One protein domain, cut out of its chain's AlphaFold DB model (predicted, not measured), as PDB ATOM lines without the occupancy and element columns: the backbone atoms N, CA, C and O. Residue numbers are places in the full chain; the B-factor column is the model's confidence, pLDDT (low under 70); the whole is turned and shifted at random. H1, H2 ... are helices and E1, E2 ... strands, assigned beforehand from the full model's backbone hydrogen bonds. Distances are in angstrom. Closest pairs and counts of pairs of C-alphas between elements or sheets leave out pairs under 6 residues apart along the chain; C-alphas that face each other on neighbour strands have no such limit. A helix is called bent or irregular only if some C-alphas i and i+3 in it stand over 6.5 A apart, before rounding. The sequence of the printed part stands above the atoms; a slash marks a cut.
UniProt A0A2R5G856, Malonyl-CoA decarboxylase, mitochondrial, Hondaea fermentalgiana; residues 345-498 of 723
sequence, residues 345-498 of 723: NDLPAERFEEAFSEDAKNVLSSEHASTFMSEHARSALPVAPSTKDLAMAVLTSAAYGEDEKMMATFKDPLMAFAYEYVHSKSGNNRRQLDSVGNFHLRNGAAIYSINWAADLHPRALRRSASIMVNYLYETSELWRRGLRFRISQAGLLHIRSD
ATOM      1  N   ASN A 345      -8.640 138.777  97.338       91.31
ATOM      2  CA  ASN A 345      -8.098 137.631  98.057       91.31
ATOM      3  C   ASN A 345      -9.129 136.500  98.245       91.31
ATOM      4  O   ASN A 345      -8.770 135.326  98.174       91.31
ATOM      5  N   ASP A 346     -10.402 136.841  98.435       91.50
ATOM      6  CA  ASP A 346     -11.495 135.896  98.676       91.50
ATOM      7  C   ASP A 346     -12.166 135.423  97.367       91.50
ATOM      8  O   ASP A 346     -12.966 134.484  97.392       91.50
ATOM      9  N   LEU A 347     -11.842 136.028  96.212       91.31
ATOM     10  CA  LEU A 347     -12.361 135.595  94.907       91.31
ATOM     11  C   LEU A 347     -11.871 134.178  94.552       91.31
ATOM     12  O   LEU A 347     -10.693 133.879  94.750       91.31
ATOM     13  N   PRO A 348     -12.720 133.300  93.986       92.94
ATOM     14  CA  PRO A 348     -12.273 132.012  93.456       92.94
ATOM     15  C   PRO A 348     -11.199 132.192  92.376       92.94
ATOM     16  O   PRO A 348     -11.271 133.149  91.600       92.94
ATOM     17  N   ALA A 349     -10.225 131.279  92.317       90.69
ATOM     18  CA  ALA A 349      -9.145 131.348  91.331       90.69
ATOM     19  C   ALA A 349      -9.711 131.314  89.906       90.69
ATOM     20  O   ALA A 349      -9.353 132.132  89.080       90.69
ATOM     21  N   GLU A 350     -10.720 130.488  89.641       91.69
ATOM     22  CA  GLU A 350     -11.329 130.364  88.314       91.69
ATOM     23  C   GLU A 350     -11.840 131.709  87.776       91.69
ATOM     24  O   GLU A 350     -11.612 132.046  86.617       91.69
ATOM     25  N   ARG A 351     -12.465 132.527  88.636       89.50
ATOM     26  CA  ARG A 351     -12.949 133.862  88.245       89.50
ATOM     27  C   ARG A 351     -11.816 134.839  87.966       89.50
ATOM     28  O   ARG A 351     -11.979 135.732  87.138       89.50
ATOM     29  N   PHE A 352     -10.708 134.711  88.685       88.38
ATOM     30  CA  PHE A 352      -9.528 135.531  88.456       88.38
ATOM     31  C   PHE A 352      -8.913 135.168  87.096       88.38
ATOM     32  O   PHE A 352      -8.684 136.036  86.265       88.38
ATOM     33  N   GLU A 353      -8.788 133.878  86.806       90.00
ATOM     34  CA  GLU A 353      -8.236 133.335  85.567       90.00
ATOM     35  C   GLU A 353      -9.067 133.698  84.331       90.00
ATOM     36  O   GLU A 353      -8.509 133.953  83.263       90.00
ATOM     37  N   GLU A 354     -10.393 133.736  84.455       90.75
ATOM     38  CA  GLU A 354     -11.303 134.166  83.386       90.75
ATOM     39  C   GLU A 354     -11.175 135.659  83.058       90.75
ATOM     40  O   GLU A 354     -11.393 136.060  81.914       90.75
ATOM     41  N   ALA A 355     -10.827 136.491  84.045       90.75
ATOM     42  CA  ALA A 355     -10.748 137.939  83.873       90.75
ATOM     43  C   ALA A 355      -9.458 138.398  83.172       90.75
ATOM     44  O   ALA A 355      -9.427 139.496  82.618       90.75
ATOM     45  N   PHE A 356      -8.400 137.583  83.192       92.62
ATOM     46  CA  PHE A 356      -7.100 137.916  82.604       92.62
ATOM     47  C   PHE A 356      -6.956 137.312  81.201       92.62
ATOM     48  O   PHE A 356      -7.258 136.137  80.974       92.62
ATOM     49  N   SER A 357      -6.452 138.109  80.254       92.12
ATOM     50  CA  SER A 357      -6.100 137.624  78.915       92.12
ATOM     51  C   SER A 357      -4.914 136.656  78.966       92.12
ATOM     52  O   SER A 357      -4.144 136.648  79.927       92.12
ATOM     53  N   GLU A 358      -4.733 135.855  77.915       92.44
ATOM     54  CA  GLU A 358      -3.606 134.916  77.839       92.44
ATOM     55  C   GLU A 358      -2.252 135.638  77.878       92.44
ATOM     56  O   GLU A 358      -1.340 135.225  78.590       92.44
ATOM     57  N   ASP A 359      -2.146 136.788  77.209       90.69
ATOM     58  CA  ASP A 359      -0.953 137.636  77.271       90.69
ATOM     59  C   ASP A 359      -0.686 138.133  78.696       90.69
ATOM     60  O   ASP A 359       0.449 138.087  79.164       90.69
ATOM     61  N   ALA A 360      -1.727 138.557  79.419       90.25
ATOM     62  CA  ALA A 360      -1.596 139.010  80.800       90.25
ATOM     63  C   ALA A 360      -1.142 137.875  81.735       90.25
ATOM     64  O   ALA A 360      -0.279 138.085  82.588       90.25
ATOM     65  N   LYS A 361      -1.661 136.657  81.535       92.81
ATOM     66  CA  LYS A 361      -1.218 135.451  82.255       92.81
ATOM     67  C   LYS A 361       0.253 135.145  81.989       92.81
ATOM     68  O   LYS A 361       0.998 134.901  82.933       92.81
ATOM     69  N   ASN A 362       0.683 135.238  80.731       92.38
ATOM     70  CA  ASN A 362       2.081 135.046  80.340       92.38
ATOM     71  C   ASN A 362       3.013 136.105  80.949       92.38
ATOM     72  O   ASN A 362       4.147 135.804  81.314       92.38
ATOM     73  N   VAL A 363       2.551 137.353  81.092       92.25
ATOM     74  CA  VAL A 363       3.320 138.390  81.797       92.25
ATOM     75  C   VAL A 363       3.435 138.060  83.284       92.25
ATOM     76  O   VAL A 363       4.537 138.137  83.823       92.25
ATOM     77  N   LEU A 364       2.352 137.638  83.939       91.81
ATOM     78  CA  LEU A 364       2.358 137.283  85.364       91.81
ATOM     79  C   LEU A 364       3.215 136.054  85.690       91.81
ATOM     80  O   LEU A 364       3.791 135.993  86.775       91.81
ATOM     81  N   SER A 365       3.319 135.096  84.769       91.25
ATOM     82  CA  SER A 365       4.168 133.907  84.917       91.25
ATOM     83  C   SER A 365       5.632 134.140  84.531       91.25
ATOM     84  O   SER A 365       6.469 133.261  84.736       91.25
ATOM     85  N   SER A 366       5.966 135.313  83.988       91.12
ATOM     86  CA  SER A 366       7.326 135.632  83.559       91.12
ATOM     87  C   SER A 366       8.276 135.913  84.728       91.12
ATOM     88  O   SER A 366       7.878 136.373  85.801       91.12
ATOM     89  N   GLU A 367       9.577 135.732  84.483       88.62
ATOM     90  CA  GLU A 367      10.628 136.118  85.430       88.62
ATOM     91  C   GLU A 367      10.550 137.614  85.788       88.62
ATOM     92  O   GLU A 367      10.778 137.976  86.941       88.62
ATOM     93  N   HIS A 368      10.110 138.467  84.850       88.31
ATOM     94  CA  HIS A 368       9.872 139.898  85.080       88.31
ATOM     95  C   HIS A 368       8.882 140.138  86.222       88.31
ATOM     96  O   HIS A 368       9.197 140.865  87.160       88.31
ATOM     97  N   ALA A 369       7.719 139.476  86.204       87.69
ATOM     98  CA  ALA A 369       6.721 139.607  87.267       87.69
ATOM     99  C   ALA A 369       7.258 139.126  88.622       87.69
ATOM    100  O   ALA A 369       6.966 139.727  89.660       87.69
ATOM    101  N   SER A 370       8.096 138.084  88.607       87.19
ATOM    102  CA  SER A 370       8.719 137.572  89.822       87.19
ATOM    103  C   SER A 370       9.555 138.643  90.520       87.19
ATOM    104  O   SER A 370       9.502 138.700  91.745       87.19
ATOM    105  N   THR A 371      10.233 139.547  89.794       91.31
ATOM    106  CA  THR A 371      11.095 140.602  90.370       91.31
ATOM    107  C   THR A 371      10.350 141.555  91.309       91.31
ATOM    108  O   THR A 371      10.932 142.015  92.291       91.31
ATOM    109  N   PHE A 372       9.046 141.753  91.099       90.19
ATOM    110  CA  PHE A 372       8.219 142.629  91.929       90.19
ATOM    111  C   PHE A 372       7.696 141.960  93.198       90.19
ATOM    112  O   PHE A 372       7.199 142.653  94.077       90.19
ATOM    113  N   MET A 373       7.762 140.637  93.327       89.94
ATOM    114  CA  MET A 373       7.255 139.937  94.509       89.94
ATOM    115  C   MET A 373       8.215 140.098  95.696       89.94
ATOM    116  O   MET A 373       9.434 140.069  95.535       89.94
ATOM    117  N   SER A 374       7.681 140.220  96.915       86.44
ATOM    118  CA  SER A 374       8.531 140.142  98.113       86.44
ATOM    119  C   SER A 374       9.090 138.727  98.288       86.44
ATOM    120  O   SER A 374       8.447 137.757  97.889       86.44
ATOM    121  N   GLU A 375      10.256 138.583  98.921       86.00
ATOM    122  CA  GLU A 375      10.845 137.265  99.208       86.00
ATOM    123  C   GLU A 375       9.876 136.365  99.988       86.00
ATOM    124  O   GLU A 375       9.661 135.210  99.626       86.00
ATOM    125  N   HIS A 376       9.191 136.937 100.984       85.75
ATOM    126  CA  HIS A 376       8.141 136.248 101.724       85.75
ATOM    127  C   HIS A 376       6.999 135.779 100.812       85.75
ATOM    128  O   HIS A 376       6.622 134.611 100.868       85.75
ATOM    129  N   ALA A 377       6.488 136.651  99.934       85.88
ATOM    130  CA  ALA A 377       5.421 136.285  99.006       85.88
ATOM    131  C   ALA A 377       5.861 135.181  98.033       85.88
ATOM    132  O   ALA A 377       5.107 134.237  97.834       85.88
ATOM    133  N   ARG A 378       7.093 135.241  97.500       86.44
ATOM    134  CA  ARG A 378       7.646 134.178  96.639       86.44
ATOM    135  C   ARG A 378       7.736 132.842  97.372       86.44
ATOM    136  O   ARG A 378       7.348 131.825  96.817       86.44
ATOM    137  N   SER A 379       8.207 132.849  98.620       88.06
ATOM    138  CA  SER A 379       8.338 131.630  99.434       88.06
ATOM    139  C   SER A 379       6.994 131.016  99.842       88.06
ATOM    140  O   SER A 379       6.926 129.826 100.136       88.06
ATOM    141  N   ALA A 380       5.930 131.825  99.862       90.38
ATOM    142  CA  ALA A 380       4.579 131.403 100.213       90.38
ATOM    143  C   ALA A 380       3.775 130.878  99.010       90.38
ATOM    144  O   ALA A 380       2.669 130.369  99.206       90.38
ATOM    145  N   LEU A 381       4.295 131.004  97.782       91.12
ATOM    146  CA  LEU A 381       3.632 130.484  96.590       91.12
ATOM    147  C   LEU A 381       3.587 128.946  96.619       91.12
ATOM    148  O   LEU A 381       4.561 128.300  97.016       91.12
ATOM    149  N   PRO A 382       2.479 128.331  96.173       91.38
ATOM    150  CA  PRO A 382       2.418 126.887  96.011       91.38
ATOM    151  C   PRO A 382       3.317 126.430  94.849       91.38
ATOM    152  O   PRO A 382       3.675 127.212  93.972       91.38
ATOM    153  N   VAL A 383       3.649 125.132  94.820       87.50
ATOM    154  CA  VAL A 383       4.553 124.524  93.816       87.50
ATOM    155  C   VAL A 383       4.086 124.768  92.374       87.50
ATOM    156  O   VAL A 383       4.907 124.944  91.480       87.50
ATOM    157  N   ALA A 384       2.771 124.798  92.156       88.75
ATOM    158  CA  ALA A 384       2.151 125.192  90.899       88.75
ATOM    159  C   ALA A 384       1.231 126.395  91.175       88.75
ATOM    160  O   ALA A 384       0.069 126.186  91.536       88.75
ATOM    161  N   PRO A 385       1.748 127.634  91.092       91.00
ATOM    162  CA  PRO A 385       0.971 128.825  91.401       91.00
ATOM    163  C   PRO A 385      -0.073 129.094  90.321       91.00
ATOM    164  O   PRO A 385       0.205 129.023  89.124       91.00
ATOM    165  N   SER A 386      -1.285 129.412  90.767       92.75
ATOM    166  CA  SER A 386      -2.357 129.905  89.905       92.75
ATOM    167  C   SER A 386      -2.070 131.342  89.440       92.75
ATOM    168  O   SER A 386      -1.196 132.029  89.983       92.75
ATOM    169  N   THR A 387      -2.823 131.839  88.453       91.94
ATOM    170  CA  THR A 387      -2.724 133.247  88.017       91.94
ATOM    171  C   THR A 387      -3.074 134.174  89.174       91.94
ATOM    172  O   THR A 387      -2.400 135.184  89.385       91.94
ATOM    173  N   LYS A 388      -4.087 133.799  89.967       94.06
ATOM    174  CA  LYS A 388      -4.443 134.504  91.197       94.06
ATOM    175  C   LYS A 388      -3.271 134.578  92.177       94.06
ATOM    176  O   LYS A 388      -2.995 135.662  92.685       94.06
ATOM    177  N   ASP A 389      -2.577 133.469  92.438       93.81
ATOM    178  CA  ASP A 389      -1.463 133.449  93.399       93.81
ATOM    179  C   ASP A 389      -0.340 134.404  92.971       93.81
ATOM    180  O   ASP A 389       0.119 135.228  93.766       93.81
ATOM    181  N   LEU A 390       0.042 134.355  91.690       93.56
ATOM    182  CA  LEU A 390       1.057 135.239  91.109       93.56
ATOM    183  C   LEU A 390       0.624 136.708  91.168       93.56
ATOM    184  O   LEU A 390       1.383 137.568  91.618       93.56
ATOM    185  N   ALA A 391      -0.613 137.003  90.766       93.44
ATOM    186  CA  ALA A 391      -1.153 138.354  90.807       93.44
ATOM    187  C   ALA A 391      -1.189 138.914  92.235       93.44
ATOM    188  O   ALA A 391      -0.740 140.035  92.464       93.44
ATOM    189  N   MET A 392      -1.657 138.136  93.214       94.00
ATOM    190  CA  MET A 392      -1.698 138.558  94.616       94.00
ATOM    191  C   MET A 392      -0.291 138.754  95.202       94.00
ATOM    192  O   MET A 392      -0.066 139.711  95.952       94.00
ATOM    193  N   ALA A 393       0.680 137.916  94.827       93.00
ATOM    194  CA  ALA A 393       2.075 138.079  95.239       93.00
ATOM    195  C   ALA A 393       2.698 139.386  94.718       93.00
ATOM    196  O   ALA A 393       3.482 140.020  95.429       93.00
ATOM    197  N   VAL A 394       2.319 139.829  93.516       93.38
ATOM    198  CA  VAL A 394       2.752 141.121  92.965       93.38
ATOM    199  C   VAL A 394       1.990 142.290  93.601       93.38
ATOM    200  O   VAL A 394       2.603 143.250  94.064       93.38
ATOM    201  N   LEU A 395       0.657 142.214  93.689       92.31
ATOM    202  CA  LEU A 395      -0.182 143.305  94.208       92.31
ATOM    203  C   LEU A 395       0.152 143.679  95.662       92.31
ATOM    204  O   LEU A 395      -0.013 144.830  96.073       92.31
ATOM    205  N   THR A 396       0.661 142.728  96.446       89.19
ATOM    206  CA  THR A 396       1.033 142.943  97.850       89.19
ATOM    207  C   THR A 396       2.381 143.644  98.052       89.19
ATOM    208  O   THR A 396       2.641 144.105  99.165       89.19
ATOM    209  N   SER A 397       3.224 143.809  97.023       86.00
ATOM    210  CA  SER A 397       4.556 144.423  97.172       86.00
ATOM    211  C   SER A 397       4.600 145.937  96.945       86.00
ATOM    212  O   SER A 397       5.533 146.590  97.405       86.00
ATOM    213  N   ALA A 398       3.597 146.508  96.267       85.31
ATOM    214  CA  ALA A 398       3.595 147.863  95.688       85.31
ATOM    215  C   ALA A 398       4.678 148.168  94.633       85.31
ATOM    216  O   ALA A 398       4.519 149.136  93.901       85.31
ATOM    217  N   ALA A 399       5.736 147.366  94.494       87.44
ATOM    218  CA  ALA A 399       6.846 147.659  93.581       87.44
ATOM    219  C   ALA A 399       6.425 147.722  92.099       87.44
ATOM    220  O   ALA A 399       7.080 148.366  91.292       87.44
ATOM    221  N   TYR A 400       5.307 147.084  91.745       90.44
ATOM    222  CA  TYR A 400       4.772 147.076  90.383       90.44
ATOM    223  C   TYR A 400       4.234 148.436  89.905       90.44
ATOM    224  O   TYR A 400       4.003 148.597  88.711       90.44
ATOM    225  N   GLY A 401       3.994 149.394  90.810       90.75
ATOM    226  CA  GLY A 401       3.335 150.665  90.483       90.75
ATOM    227  C   GLY A 401       4.116 151.565  89.520       90.75
ATOM    228  O   GLY A 401       3.516 152.426  88.880       90.75
ATOM    229  N   GLU A 402       5.429 151.355  89.406       88.00
ATOM    230  CA  GLU A 402       6.324 152.097  88.507       88.00
ATOM    231  C   GLU A 402       6.512 151.402  87.146       88.00
ATOM    232  O   GLU A 402       6.987 152.023  86.197       88.00
ATOM    233  N   ASP A 403       6.117 150.131  87.025       93.81
ATOM    234  CA  ASP A 403       6.283 149.348  85.801       93.81
ATOM    235  C   ASP A 403       5.032 149.443  84.917       93.81
ATOM    236  O   ASP A 403       3.956 148.927  85.235       93.81
ATOM    237  N   GLU A 404       5.178 150.106  83.768       92.81
ATOM    238  CA  GLU A 404       4.075 150.354  82.836       92.81
ATOM    239  C   GLU A 404       3.451 149.053  82.313       92.81
ATOM    240  O   GLU A 404       2.229 148.959  82.168       92.81
ATOM    241  N   LYS A 405       4.268 148.016  82.091       92.75
ATOM    242  CA  LYS A 405       3.809 146.723  81.575       92.75
ATOM    243  C   LYS A 405       2.953 145.987  82.608       92.75
ATOM    244  O   LYS A 405       1.887 145.473  82.263       92.75
ATOM    245  N   MET A 406       3.368 145.963  83.872       93.62
ATOM    246  CA  MET A 406       2.609 145.376  84.975       93.62
ATOM    247  C   MET A 406       1.327 146.160  85.250       93.62
ATOM    248  O   MET A 406       0.257 145.565  85.376       93.62
ATOM    249  N   MET A 407       1.393 147.492  85.270       94.81
ATOM    250  CA  MET A 407       0.206 148.334  85.428       94.81
ATOM    251  C   MET A 407      -0.802 148.115  84.289       94.81
ATOM    252  O   MET A 407      -1.999 147.990  84.549       94.81
ATOM    253  N   ALA A 408      -0.342 148.003  83.040       93.50
ATOM    254  CA  ALA A 408      -1.204 147.679  81.903       93.50
ATOM    255  C   ALA A 408      -1.824 146.276  82.025       93.50
ATOM    256  O   ALA A 408      -3.014 146.113  81.762       93.50
ATOM    257  N   THR A 409      -1.047 145.295  82.494       94.25
ATOM    258  CA  THR A 409      -1.495 143.910  82.727       94.25
ATOM    259  C   THR A 409      -2.659 143.844  83.721       94.25
ATOM    260  O   THR A 409      -3.595 143.070  83.531       94.25
ATOM    261  N   PHE A 410      -2.632 144.671  84.770       95.19
ATOM    262  CA  PHE A 410      -3.664 144.675  85.809       95.19
ATOM    263  C   PHE A 410      -4.876 145.562  85.512       95.19
ATOM    264  O   PHE A 410      -5.942 145.328  86.082       95.19
ATOM    265  N   LYS A 411      -4.738 146.578  84.654       94.69
ATOM    266  CA  LYS A 411      -5.737 147.642  84.496       94.69
ATOM    267  C   LYS A 411      -7.147 147.125  84.231       94.69
ATOM    268  O   LYS A 411      -8.045 147.376  85.033       94.69
ATOM    269  N   ASP A 412      -7.356 146.424  83.123       93.06
ATOM    270  CA  ASP A 412      -8.709 146.052  82.703       93.06
ATOM    271  C   ASP A 412      -9.361 145.012  83.637       93.06
ATOM    272  O   ASP A 412     -10.493 145.255  84.075       93.06
ATOM    273  N   PRO A 413      -8.671 143.922  84.049       94.19
ATOM    274  CA  PRO A 413      -9.242 142.958  84.990       94.19
ATOM    275  C   PRO A 413      -9.600 143.590  86.340       94.19
ATOM    276  O   PRO A 413     -10.701 143.392  86.861       94.19
ATOM    277  N   LEU A 414      -8.699 144.399  86.910       95.75
ATOM    278  CA  LEU A 414      -8.934 144.998  88.221       95.75
ATOM    279  C   LEU A 414      -9.990 146.103  88.178       95.75
ATOM    280  O   LEU A 414     -10.734 146.245  89.143       95.75
ATOM    281  N   MET A 415     -10.118 146.846  87.077       95.19
ATOM    282  CA  MET A 415     -11.208 147.814  86.909       95.19
ATOM    283  C   MET A 415     -12.580 147.131  86.834       95.19
ATOM    284  O   MET A 415     -13.539 147.629  87.431       95.19
ATOM    285  N   ALA A 416     -12.680 145.968  86.180       92.19
ATOM    286  CA  ALA A 416     -13.910 145.174  86.169       92.19
ATOM    287  C   ALA A 416     -14.275 144.677  87.580       92.19
ATOM    288  O   ALA A 416     -15.412 144.844  88.033       92.19
ATOM    289  N   PHE A 417     -13.297 144.153  88.324       94.88
ATOM    290  CA  PHE A 417     -13.497 143.760  89.720       94.88
ATOM    291  C   PHE A 417     -13.810 144.947  90.634       94.88
ATOM    292  O   PHE A 417     -14.624 144.815  91.546       94.88
ATOM    293  N   ALA A 418     -13.212 146.115  90.401       94.06
ATOM    294  CA  ALA A 418     -13.498 147.328  91.159       94.06
ATOM    295  C   ALA A 418     -14.947 147.780  90.962       94.06
ATOM    296  O   ALA A 418     -15.625 148.136  91.930       94.06
ATOM    297  N   TYR A 419     -15.449 147.703  89.726       90.94
ATOM    298  CA  TYR A 419     -16.856 147.939  89.435       90.94
ATOM    299  C   TYR A 419     -17.753 146.962  90.205       90.94
ATOM    300  O   TYR A 419     -18.685 147.404  90.877       90.94
ATOM    301  N   GLU A 420     -17.450 145.660  90.182       89.94
ATOM    302  CA  GLU A 420     -18.197 144.657  90.954       89.94
ATOM    303  C   GLU A 420     -18.165 144.965  92.458       89.94
ATOM    304  O   GLU A 420     -19.212 144.974  93.106       89.94
ATOM    305  N   TYR A 421     -16.995 145.290  93.009       90.69
ATOM    306  CA  TYR A 421     -16.799 145.577  94.429       90.69
ATOM    307  C   TYR A 421     -17.645 146.761  94.920       90.69
ATOM    308  O   TYR A 421     -18.339 146.652  95.932       90.69
ATOM    309  N   VAL A 422     -17.630 147.873  94.179       88.31
ATOM    310  CA  VAL A 422     -18.357 149.106  94.531       88.31
ATOM    311  C   VAL A 422     -19.878 148.933  94.406       88.31
ATOM    312  O   VAL A 422     -20.636 149.609  95.104       88.31
ATOM    313  N   HIS A 423     -20.341 148.019  93.547       81.12
ATOM    314  CA  HIS A 423     -21.770 147.754  93.334       81.12
ATOM    315  C   HIS A 423     -22.316 146.588  94.173       81.12
ATOM    316  O   HIS A 423     -23.537 146.422  94.288       81.12
ATOM    317  N   SER A 424     -21.434 145.777  94.756       80.94
ATOM    318  CA  SER A 424     -21.807 144.585  95.509       80.94
ATOM    319  C   SER A 424     -22.272 144.906  96.922       80.94
ATOM    320  O   SER A 424     -21.763 145.790  97.608       80.94
ATOM    321  N   LYS A 425     -23.234 144.114  97.403       76.00
ATOM    322  CA  LYS A 425     -23.742 144.198  98.775       76.00
ATOM    323  C   LYS A 425     -23.295 142.989  99.585       76.00
ATOM    324  O   LYS A 425     -23.365 141.861  99.111       76.00
ATOM    325  N   SER A 426     -22.896 143.223 100.829       67.31
ATOM    326  CA  SER A 426     -22.496 142.189 101.778       67.31
ATOM    327  C   SER A 426     -23.687 141.652 102.585       67.31
ATOM    328  O   SER A 426     -24.408 142.413 103.246       67.31
ATOM    329  N   GLY A 427     -23.843 140.322 102.569       59.75
ATOM    330  CA  GLY A 427     -24.674 139.531 103.485       59.75
ATOM    331  C   GLY A 427     -26.184 139.821 103.492       59.75
ATOM    332  O   GLY A 427     -26.716 140.609 102.710       59.75
ATOM    333  N   ASN A 428     -26.888 139.205 104.452       48.12
ATOM    334  CA  ASN A 428     -28.346 139.335 104.639       48.12
ATOM    335  C   ASN A 428     -28.805 140.773 104.960       48.12
ATOM    336  O   ASN A 428     -29.954 141.125 104.710       48.12
ATOM    337  N   ASN A 429     -27.906 141.624 105.471       51.25
ATOM    338  CA  ASN A 429     -28.200 143.018 105.830       51.25
ATOM    339  C   ASN A 429     -28.097 144.004 104.651       51.25
ATOM    340  O   ASN A 429     -28.295 145.200 104.862       51.25
ATOM    341  N   ARG A 430     -27.792 143.525 103.431       63.22
ATOM    342  CA  ARG A 430     -27.797 144.303 102.174       63.22
ATOM    343  C   ARG A 430     -26.988 145.614 102.237       63.22
ATOM    344  O   ARG A 430     -27.328 146.562 101.535       63.22
ATOM    345  N   ARG A 431     -25.938 145.687 103.062       68.88
ATOM    346  CA  ARG A 431     -25.039 146.857 103.126       68.88
ATOM    347  C   ARG A 431     -24.071 146.834 101.956       68.88
ATOM    348  O   ARG A 431     -23.722 145.749 101.508       68.88
ATOM    349  N   GLN A 432     -23.613 147.994 101.496       79.44
ATOM    350  CA  GLN A 432     -22.547 148.039 100.489       79.44
ATOM    351  C   GLN A 432     -21.288 147.352 101.022       79.44
ATOM    352  O   GLN A 432     -20.969 147.482 102.208       79.44
ATOM    353  N   LEU A 433     -20.640 146.569 100.159       83.69
ATOM    354  CA  LEU A 433     -19.429 145.825 100.494       83.69
ATOM    355  C   LEU A 433     -18.268 146.785 100.779       83.69
ATOM    356  O   LEU A 433     -17.567 146.617 101.776       83.69
ATOM    357  N   ASP A 434     -18.134 147.832  99.960       85.75
ATOM    358  CA  ASP A 434     -17.243 148.955 100.236       85.75
ATOM    359  C   ASP A 434     -17.760 149.775 101.429       85.75
ATOM    360  O   ASP A 434     -18.798 150.443 101.368       85.75
ATOM    361  N   SER A 435     -17.009 149.749 102.530       85.69
ATOM    362  CA  SER A 435     -17.332 150.521 103.731       85.69
ATOM    363  C   SER A 435     -17.243 152.039 103.519       85.69
ATOM    364  O   SER A 435     -18.022 152.778 104.133       85.69
ATOM    365  N   VAL A 436     -16.352 152.500 102.634       89.69
ATOM    366  CA  VAL A 436     -16.167 153.919 102.296       89.69
ATOM    367  C   VAL A 436     -17.301 154.379 101.381       89.69
ATOM    368  O   VAL A 436     -17.959 155.382 101.661       89.69
ATOM    369  N   GLY A 437     -17.638 153.589 100.363       89.69
ATOM    370  CA  GLY A 437     -18.823 153.810  99.540       89.69
ATOM    371  C   GLY A 437     -20.119 153.803 100.336       89.69
ATOM    372  O   GLY A 437     -20.944 154.705 100.186       89.69
ATOM    373  N   ASN A 438     -20.279 152.867 101.275       87.50
ATOM    374  CA  ASN A 438     -21.408 152.872 102.202       87.50
ATOM    375  C   ASN A 438     -21.497 154.188 102.990       87.50
ATOM    376  O   ASN A 438     -22.592 154.701 103.208       87.50
ATOM    377  N   PHE A 439     -20.365 154.739 103.433       87.69
ATOM    378  CA  PHE A 439     -20.330 156.024 104.125       87.69
ATOM    379  C   PHE A 439     -20.815 157.161 103.216       87.69
ATOM    380  O   PHE A 439     -21.762 157.858 103.581       87.69
ATOM    381  N   HIS A 440     -20.254 157.332 102.018       90.69
ATOM    382  CA  HIS A 440     -20.627 158.443 101.132       90.69
ATOM    383  C   HIS A 440     -22.072 158.351 100.622       90.69
ATOM    384  O   HIS A 440     -22.800 159.345 100.644       90.69
ATOM    385  N   LEU A 441     -22.536 157.152 100.259       87.94
ATOM    386  CA  LEU A 441     -23.910 156.931  99.794       87.94
ATOM    387  C   LEU A 441     -24.947 157.204 100.897       87.94
ATOM    388  O   LEU A 441     -26.000 157.787 100.636       87.94
ATOM    389  N   ARG A 442     -24.648 156.857 102.160       83.56
ATOM    390  CA  ARG A 442     -25.504 157.216 103.314       83.56
ATOM    391  C   ARG A 442     -25.582 158.722 103.541       83.56
ATOM    392  O   ARG A 442     -26.613 159.194 104.015       83.56
ATOM    393  N   ASN A 443     -24.519 159.440 103.187       85.88
ATOM    394  CA  ASN A 443     -24.440 160.898 103.214       85.88
ATOM    395  C   ASN A 443     -25.005 161.553 101.941       85.88
ATOM    396  O   ASN A 443     -24.839 162.748 101.756       85.88
ATOM    397  N   GLY A 444     -25.668 160.800 101.058       86.44
ATOM    398  CA  GLY A 444     -26.368 161.363  99.903       86.44
ATOM    399  C   GLY A 444     -25.519 161.608  98.662       86.44
ATOM    400  O   GLY A 444     -26.028 162.176  97.695       86.44
ATOM    401  N   ALA A 445     -24.268 161.148  98.650       90.44
ATOM    402  CA  ALA A 445     -23.476 161.148  97.432       90.44
ATOM    403  C   ALA A 445     -23.998 160.119  96.416       90.44
ATOM    404  O   ALA A 445     -24.699 159.166  96.771       90.44
ATOM    405  N   ALA A 446     -23.609 160.283  95.156       88.44
ATOM    406  CA  ALA A 446     -23.710 159.257  94.124       88.44
ATOM    407  C   ALA A 446     -22.309 158.798  93.709       88.44
ATOM    408  O   ALA A 446     -21.365 159.583  93.741       88.44
ATOM    409  N   ILE A 447     -22.168 157.535  93.304       89.75
ATOM    410  CA  ILE A 447     -20.939 157.071  92.646       89.75
ATOM    411  C   ILE A 447     -20.839 157.800  91.297       89.75
ATOM    412  O   ILE A 447     -21.803 157.782  90.529       89.75
ATOM    413  N   TYR A 448     -19.702 158.451  91.044       91.19
ATOM    414  CA  TYR A 448     -19.460 159.263  89.848       91.19
ATOM    415  C   TYR A 448     -18.502 158.577  88.873       91.19
ATOM    416  O   TYR A 448     -18.842 158.384  87.708       91.19
ATOM    417  N   SER A 449     -17.326 158.165  89.348       93.56
ATOM    418  CA  SER A 449     -16.330 157.458  88.536       93.56
ATOM    419  C   SER A 449     -15.435 156.564  89.388       93.56
ATOM    420  O   SER A 449     -15.229 156.816  90.576       93.56
ATOM    421  N   ILE A 450     -14.902 155.514  88.762       95.44
ATOM    422  CA  ILE A 450     -13.837 154.663  89.300       95.44
ATOM    423  C   ILE A 450     -12.574 155.017  88.517       95.44
ATOM    424  O   ILE A 450     -12.596 155.037  87.287       95.44
ATOM    425  N   ASN A 451     -11.491 155.328  89.219       96.50
ATOM    426  CA  ASN A 451     -10.291 155.917  88.643       96.50
ATOM    427  C   ASN A 451      -9.109 154.956  88.780       96.50
ATOM    428  O   ASN A 451      -8.705 154.628  89.896       96.50
ATOM    429  N   TRP A 452      -8.547 154.538  87.646       96.19
ATOM    430  CA  TRP A 452      -7.309 153.759  87.580       96.19
ATOM    431  C   TRP A 452      -6.081 154.640  87.836       96.19
ATOM    432  O   TRP A 452      -6.059 155.790  87.396       96.19
ATOM    433  N   ALA A 453      -5.044 154.083  88.474       95.31
ATOM    434  CA  ALA A 453      -3.788 154.784  88.769       95.31
ATOM    435  C   ALA A 453      -4.015 156.167  89.418       95.31
ATOM    436  O   ALA A 453      -3.363 157.158  89.079       95.31
ATOM    437  N   ALA A 454      -5.001 156.230  90.314       95.31
ATOM    438  CA  ALA A 454      -5.428 157.446  90.983       95.31
ATOM    439  C   ALA A 454      -4.497 157.819  92.141       95.31
ATOM    440  O   ALA A 454      -4.234 158.999  92.350       95.31
ATOM    441  N   ASP A 455      -3.971 156.827  92.859       93.31
ATOM    442  CA  ASP A 455      -2.993 157.019  93.931       93.31
ATOM    443  C   ASP A 455      -1.888 155.963  93.826       93.31
ATOM    444  O   ASP A 455      -2.123 154.772  94.050       93.31
ATOM    445  N   LEU A 456      -0.687 156.399  93.446       92.25
ATOM    446  CA  LEU A 456       0.499 155.550  93.287       92.25
ATOM    447  C   LEU A 456       1.287 155.387  94.592       92.25
ATOM    448  O   LEU A 456       2.327 154.735  94.608       92.25
ATOM    449  N   HIS A 457       0.804 155.936  95.707       89.88
ATOM    450  CA  HIS A 457       1.459 155.739  96.987       89.88
ATOM    451  C   HIS A 457       1.491 154.235  97.345       89.88
ATOM    452  O   HIS A 457       0.468 153.546  97.216       89.88
ATOM    453  N   PRO A 458       2.603 153.687  97.886       90.25
ATOM    454  CA  PRO A 458       2.742 152.249  98.147       90.25
ATOM    455  C   PRO A 458       1.623 151.631  98.996       90.25
ATOM    456  O   PRO A 458       1.279 150.455  98.860       90.25
ATOM    457  N   ARG A 459       1.012 152.419  99.891       87.31
ATOM    458  CA  ARG A 459      -0.147 151.967 100.680       87.31
ATOM    459  C   ARG A 459      -1.407 151.787  99.829       87.31
ATOM    460  O   ARG A 459      -2.148 150.840 100.087       87.31
ATOM    461  N   ALA A 460      -1.656 152.659  98.854       89.94
ATOM    462  CA  ALA A 460      -2.799 152.564  97.952       89.94
ATOM    463  C   ALA A 460      -2.632 151.404  96.963       89.94
ATOM    464  O   ALA A 460      -3.562 150.619  96.787       89.94
ATOM    465  N   LEU A 461      -1.420 151.204  96.431       92.25
ATOM    466  CA  LEU A 461      -1.072 150.043  95.600       92.25
ATOM    467  C   LEU A 461      -1.397 148.714  96.303       92.25
ATOM    468  O   LEU A 461      -2.059 147.855  95.725       92.25
ATOM    469  N   ARG A 462      -1.026 148.566  97.582       90.56
ATOM    470  CA  ARG A 462      -1.318 147.343  98.359       90.56
ATOM    471  C   ARG A 462      -2.787 147.174  98.745       90.56
ATOM    472  O   ARG A 462      -3.249 146.052  98.916       90.56
ATOM    473  N   ARG A 463      -3.512 148.272  98.984       89.38
ATOM    474  CA  ARG A 463      -4.885 148.226  99.525       89.38
ATOM    475  C   ARG A 463      -5.955 148.151  98.444       89.38
ATOM    476  O   ARG A 463      -6.938 147.430  98.627       89.38
ATOM    477  N   SER A 464      -5.782 148.908  97.364       92.88
ATOM    478  CA  SER A 464      -6.783 149.087  96.310       92.88
ATOM    479  C   SER A 464      -6.213 149.051  94.892       92.88
ATOM    480  O   SER A 464      -6.911 149.444  93.964       92.88
ATOM    481  N   ALA A 465      -4.973 148.589  94.703       94.69
ATOM    482  CA  ALA A 465      -4.312 148.543  93.398       94.69
ATOM    483  C   ALA A 465      -4.269 149.903  92.677       94.69
ATOM    484  O   ALA A 465      -4.490 149.996  91.474       94.69
ATOM    485  N   SER A 466      -4.052 150.981  93.441       94.25
ATOM    486  CA  SER A 466      -4.108 152.372  92.959       94.25
ATOM    487  C   SER A 466      -5.459 152.822  92.406       94.25
ATOM    488  O   SER A 466      -5.543 153.876  91.772       94.25
ATOM    489  N   ILE A 467      -6.527 152.069  92.667       96.44
ATOM    490  CA  ILE A 467      -7.880 152.436  92.266       96.44
ATOM    491  C   ILE A 467      -8.536 153.255  93.379       96.44
ATOM    492  O   ILE A 467      -8.459 152.913  94.566       96.44
ATOM    493  N   MET A 468      -9.187 154.344  92.978       96.00
ATOM    494  CA  MET A 468      -9.993 155.208  93.844       96.00
ATOM    495  C   MET A 468     -11.349 155.491  93.200       96.00
ATOM    496  O   MET A 468     -11.539 155.272  92.006       96.00
ATOM    497  N   VAL A 469     -12.299 156.000  93.980       96.12
ATOM    498  CA  VAL A 469     -13.665 156.283  93.523       96.12
ATOM    499  C   VAL A 469     -14.018 157.731  93.825       96.12
ATOM    500  O   VAL A 469     -13.805 158.207  94.942       96.12
ATOM    501  N   ASN A 470     -14.592 158.429  92.847       96.88
ATOM    502  CA  ASN A 470     -15.223 159.718  93.085       96.88
ATOM    503  C   ASN A 470     -16.679 159.518  93.518       96.88
ATOM    504  O   ASN A 470     -17.474 158.904  92.800       96.88
ATOM    505  N   TYR A 471     -17.049 160.097  94.661       94.19
ATOM    506  CA  TYR A 471     -18.441 160.224  95.087       94.19
ATOM    507  C   TYR A 471     -18.882 161.682  94.928       94.19
ATOM    508  O   TYR A 471     -18.273 162.579  95.506       94.19
ATOM    509  N   LEU A 472     -19.902 161.946  94.109       94.00
ATOM    510  CA  LEU A 472     -20.400 163.293  93.815       94.00
ATOM    511  C   LEU A 472     -21.535 163.680  94.768       94.00
ATOM    512  O   LEU A 472     -22.517 162.948  94.914       94.00
ATOM    513  N   TYR A 473     -21.410 164.857  95.371       92.25
ATOM    514  CA  TYR A 473     -22.390 165.470  96.256       92.25
ATOM    515  C   TYR A 473     -23.188 166.533  95.496       92.25
ATOM    516  O   TYR A 473     -22.699 167.623  95.211       92.25
ATOM    517  N   GLU A 474     -24.443 166.216  95.187       87.88
ATOM    518  CA  GLU A 474     -25.404 167.184  94.656       87.88
ATOM    519  C   GLU A 474     -26.197 167.788  95.814       87.88
ATOM    520  O   GLU A 474     -27.014 167.114  96.444       87.88
ATOM    521  N   THR A 475     -25.964 169.064  96.107       82.56
ATOM    522  CA  THR A 475     -26.494 169.705  97.320       82.56
ATOM    523  C   THR A 475     -28.022 169.775  97.347       82.56
ATOM    524  O   THR A 475     -28.616 169.633  98.411       82.56
ATOM    525  N   SER A 476     -28.680 169.896  96.188       81.81
ATOM    526  CA  SER A 476     -30.149 169.855  96.061       81.81
ATOM    527  C   SER A 476     -30.758 168.480  96.358       81.81
ATOM    528  O   SER A 476     -31.946 168.367  96.650       81.81
ATOM    529  N   GLU A 477     -29.957 167.420  96.274       77.25
ATOM    530  CA  GLU A 477     -30.393 166.024  96.330       77.25
ATOM    531  C   GLU A 477     -29.879 165.279  97.566       77.25
ATOM    532  O   GLU A 477     -30.333 164.169  97.854       77.25
ATOM    533  N   LEU A 478     -28.966 165.902  98.313       79.56
ATOM    534  CA  LEU A 478     -28.214 165.343  99.432       79.56
ATOM    535  C   LEU A 478     -29.099 164.570 100.420       79.56
ATOM    536  O   LEU A 478     -28.948 163.360 100.617       79.56
ATOM    537  N   TRP A 479     -30.098 165.249 100.987       73.75
ATOM    538  CA  TRP A 479     -31.018 164.652 101.955       73.75
ATOM    539  C   TRP A 479     -31.878 163.548 101.342       73.75
ATOM    540  O   TRP A 479     -32.049 162.487 101.950       73.75
ATOM    541  N   ARG A 480     -32.380 163.761 100.119       73.31
ATOM    542  CA  ARG A 480     -33.248 162.809  99.414       73.31
ATOM    543  C   ARG A 480     -32.501 161.514  99.103       73.31
ATOM    544  O   ARG A 480     -33.020 160.432  99.380       73.31
ATOM    545  N   ARG A 481     -31.279 161.607  98.571       76.62
ATOM    546  CA  ARG A 481     -30.414 160.457  98.265       76.62
ATOM    547  C   ARG A 481     -29.985 159.730  99.534       76.62
ATOM    548  O   ARG A 481     -30.162 158.517  99.613       76.62
ATOM    549  N   GLY A 482     -29.529 160.456 100.555       65.62
ATOM    550  CA  GLY A 482     -29.091 159.853 101.816       65.62
ATOM    551  C   GLY A 482     -30.230 159.144 102.557       65.62
ATOM    552  O   GLY A 482     -30.055 158.049 103.097       65.62
ATOM    553  N   LEU A 483     -31.438 159.722 102.561       66.69
ATOM    554  CA  LEU A 483     -32.628 159.077 103.123       66.69
ATOM    555  C   LEU A 483     -33.032 157.832 102.320       66.69
ATOM    556  O   LEU A 483     -33.210 156.763 102.905       66.69
ATOM    557  N   ARG A 484     -33.108 157.939 100.985       67.81
ATOM    558  CA  ARG A 484     -33.418 156.803 100.099       67.81
ATOM    559  C   ARG A 484     -32.436 155.656 100.289       67.81
ATOM    560  O   ARG A 484     -32.879 154.516 100.411       67.81
ATOM    561  N   PHE A 485     -31.136 155.934 100.366       69.06
ATOM    562  CA  PHE A 485     -30.124 154.908 100.588       69.06
ATOM    563  C   PHE A 485     -30.279 154.252 101.966       69.06
ATOM    564  O   PHE A 485     -30.240 153.032 102.070       69.06
ATOM    565  N   ARG A 486     -30.535 155.020 103.034       69.88
ATOM    566  CA  ARG A 486     -30.754 154.449 104.378       69.88
ATOM    567  C   ARG A 486     -31.976 153.526 104.444       69.88
ATOM    568  O   ARG A 486     -31.892 152.484 105.092       69.88
ATOM    569  N   ILE A 487     -33.068 153.882 103.763       62.00
ATOM    570  CA  ILE A 487     -34.320 153.106 103.754       62.00
ATOM    571  C   ILE A 487     -34.225 151.889 102.824       62.00
ATOM    572  O   ILE A 487     -34.523 150.771 103.230       62.00
ATOM    573  N   SER A 488     -33.813 152.094 101.572       59.75
ATOM    574  CA  SER A 488     -33.838 151.052 100.531       59.75
ATOM    575  C   SER A 488     -32.553 150.226 100.450       59.75
ATOM    576  O   SER A 488     -32.529 149.178  99.801       59.75
ATOM    577  N   GLN A 489     -31.464 150.712 101.059       56.31
ATOM    578  CA  GLN A 489     -30.097 150.217 100.866       56.31
ATOM    579  C   GLN A 489     -29.682 150.166  99.384       56.31
ATOM    580  O   GLN A 489     -28.779 149.414  99.025       56.31
ATOM    581  N   ALA A 490     -30.353 150.898  98.488       49.00
ATOM    582  CA  ALA A 490     -30.039 150.954  97.065       49.00
ATOM    583  C   ALA A 490     -29.236 152.223  96.756       49.00
ATOM    584  O   ALA A 490     -29.702 153.333  97.008       49.00
ATOM    585  N   GLY A 491     -28.019 152.047  96.229       47.75
ATOM    586  CA  GLY A 491     -27.232 153.139  95.658       47.75
ATOM    587  C   GLY A 491     -27.758 153.482  94.270       47.75
ATOM    588  O   GLY A 491     -28.064 152.579  93.494       47.75
ATOM    589  N   LEU A 492     -27.886 154.773  93.976       49.16
ATOM    590  CA  LEU A 492     -28.151 155.268  92.629       49.16
ATOM    591  C   LEU A 492     -26.810 155.675  92.014       49.16
ATOM    592  O   LEU A 492     -26.068 156.455  92.613       49.16
ATOM    593  N   LEU A 493     -26.501 155.121  90.845       40.62
ATOM    594  CA  LEU A 493     -25.357 155.519  90.032       40.62
ATOM    595  C   LEU A 493     -25.772 156.728  89.190       40.62
ATOM    596  O   LEU A 493     -26.828 156.691  88.555       40.62
ATOM    597  N   HIS A 494     -24.957 157.780  89.178       41.56
ATOM    598  CA  HIS A 494     -25.136 158.896  88.257       41.56
ATOM    599  C   HIS A 494     -23.950 158.893  87.293       41.56
ATOM    600  O   HIS A 494     -22.907 159.474  87.580       41.56
ATOM    601  N   ILE A 495     -24.086 158.187  86.168       37.00
ATOM    602  CA  ILE A 495     -23.066 158.204  85.114       37.00
ATOM    603  C   ILE A 495     -23.244 159.499  84.325       37.00
ATOM    604  O   ILE A 495     -24.335 159.790  83.835       37.00
ATOM    605  N   ARG A 496     -22.178 160.290  84.213       36.50
ATOM    606  CA  ARG A 496     -22.134 161.436  83.306       36.50
ATOM    607  C   ARG A 496     -21.807 160.934  81.894       36.50
ATOM    608  O   ARG A 496     -20.801 160.256  81.707       36.50
ATOM    609  N   SER A 497     -22.641 161.291  80.920       32.25
ATOM    610  CA  SER A 497     -22.512 160.976  79.484       32.25
ATOM    611  C   SER A 497     -21.270 161.576  78.803       32.25
ATOM    612  O   SER A 497     -20.966 161.260  77.661       32.25
ATOM    613  N   ASP A 498     -20.554 162.452  79.502       31.73
ATOM    614  CA  ASP A 498     -19.599 163.407  78.942       31.73
ATOM    615  C   ASP A 498     -18.215 163.342  79.628       31.73
ATOM    616  O   ASP A 498     -17.437 164.293  79.593       31.73
TER     617      ASP A 498
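This is residues 345 to 498 of the 723 residues of the protein "Malonyl-CoA decarboxylase, mitochondrial" of Hondaea fermentalgiana (UniProt A0A2R5G856). Picture an elongated body with a cluster of short helices, H1 to H6, at one end, and at the other a two-stranded sheet of E1 and E2, with H8 packed on the sheet and H10 packed on H8 at the far end. The longest helix, H7, begins beside the cluster, kinks, and runs through the middle to reach E1, while H9, which comes between the two strands along the chain, packs on H6. Look also for a narrow loop whose tip, near Asn 428, sticks out, and for a tail without a named element, residues 489 to 498. The printed part has 154 residues with ten named helices and two named strands, in the order H1 to H8, E1, H9, E2, H10; the class is mostly helix, and the sheet, in the order E1 - E2, is antiparallel. The whole is only just compact, close to loose, with a radius of gyration of the C-alphas of 17.8 A and spans of 54 by 34 by 26 A.

Begin with H1, residues 349 to 355, which touches H5, residues 387 to 395, about perpendicular at 80 degrees; their closest C-alphas are those of Ala 349 and Lys 388, 5.7 A apart. H2, residues 358 to 364, touches H5 at a steep tilt of 45 degrees, the same way, closest at the C-alphas of Leu 364 and Leu 390, 6.2 A. H3, residues 367 to 371, is close to H5 but not clearly touching, with the C-alphas of Ala 369 and Val 394 closest at 7.1 A. The same holds for H4, residues 375 to 379, and H5, where the C-alphas of Ala 377 and Ala 393 are closest at 5.3 A. H7, residues 404 to 423, touches H2 with residues 406 to 410 alone, about perpendicular at 73 degrees, closest at the C-alphas of Ala 360 and Thr 409, 5.3 A. H6, residues 399 to 402, only just touches H9, residues 458 to 464, with 3 pairs of C-alphas within 8 A; Gly 401 and Leu 461 have the closest C-alphas, 6.8 A apart. Farther on, the closest C-alphas of H7 and E1, residues 446 to 451, are those of Tyr 419 and Ile 450, 7.4 A. E1 and E2, residues 468 to 473, are antiparallel neighbours at 153 degrees; check N 451 and O 468 at 2.8 A and N 472 and O 446 at 2.8 A, both within hydrogen-bond range. H8, residues 435 to 442, comes closest to E2 at the C-alphas of His 440 and Tyr 471, 6.7 A. H8 touches H10, residues 478 to 488, at a steep tilt of 66 degrees, opposite ways, closest at the C-alphas of Arg 442 and Gly 482, 4.7 A. Each O i to N i+4 pair is within hydrogen-bond range in H1, H2, H3, H4, H5, H8, H9 and H10, and 14 of 16 are in H7; H6 is too short for such a pair.

Find C-alpha 349 at (-9.145, 131.348, 91.331), where H1 begins. H5 measures 12.1 A from first to last C-alpha. H6 is only just irregular, with C-alphas 399 and 402 6.8 A apart. From C-alpha 404 at (4.075, 150.354, 82.836), H7 runs 28.0 A; it is irregular, with C-alphas 409 and 412 7.5 A apart, and has a kink of 44 degrees near residue 412. E1 measures 14.9 A and E2 16.3 A. H10, 15.4 A long, ends at C-alpha 488, (-33.838, 151.052, 100.531).

The two C-alphas farthest apart are those of Val 383 and Ser 476, 57.1 A. The printed part has no cut. The link from H7 to H8, 11 residues, is long; within it residues 425 to 426 pair antiparallel with residues 431 to 432. The mean pLDDT of the printed part is 84.6, and residues 426 to 431 and 482 to 498 are under 70.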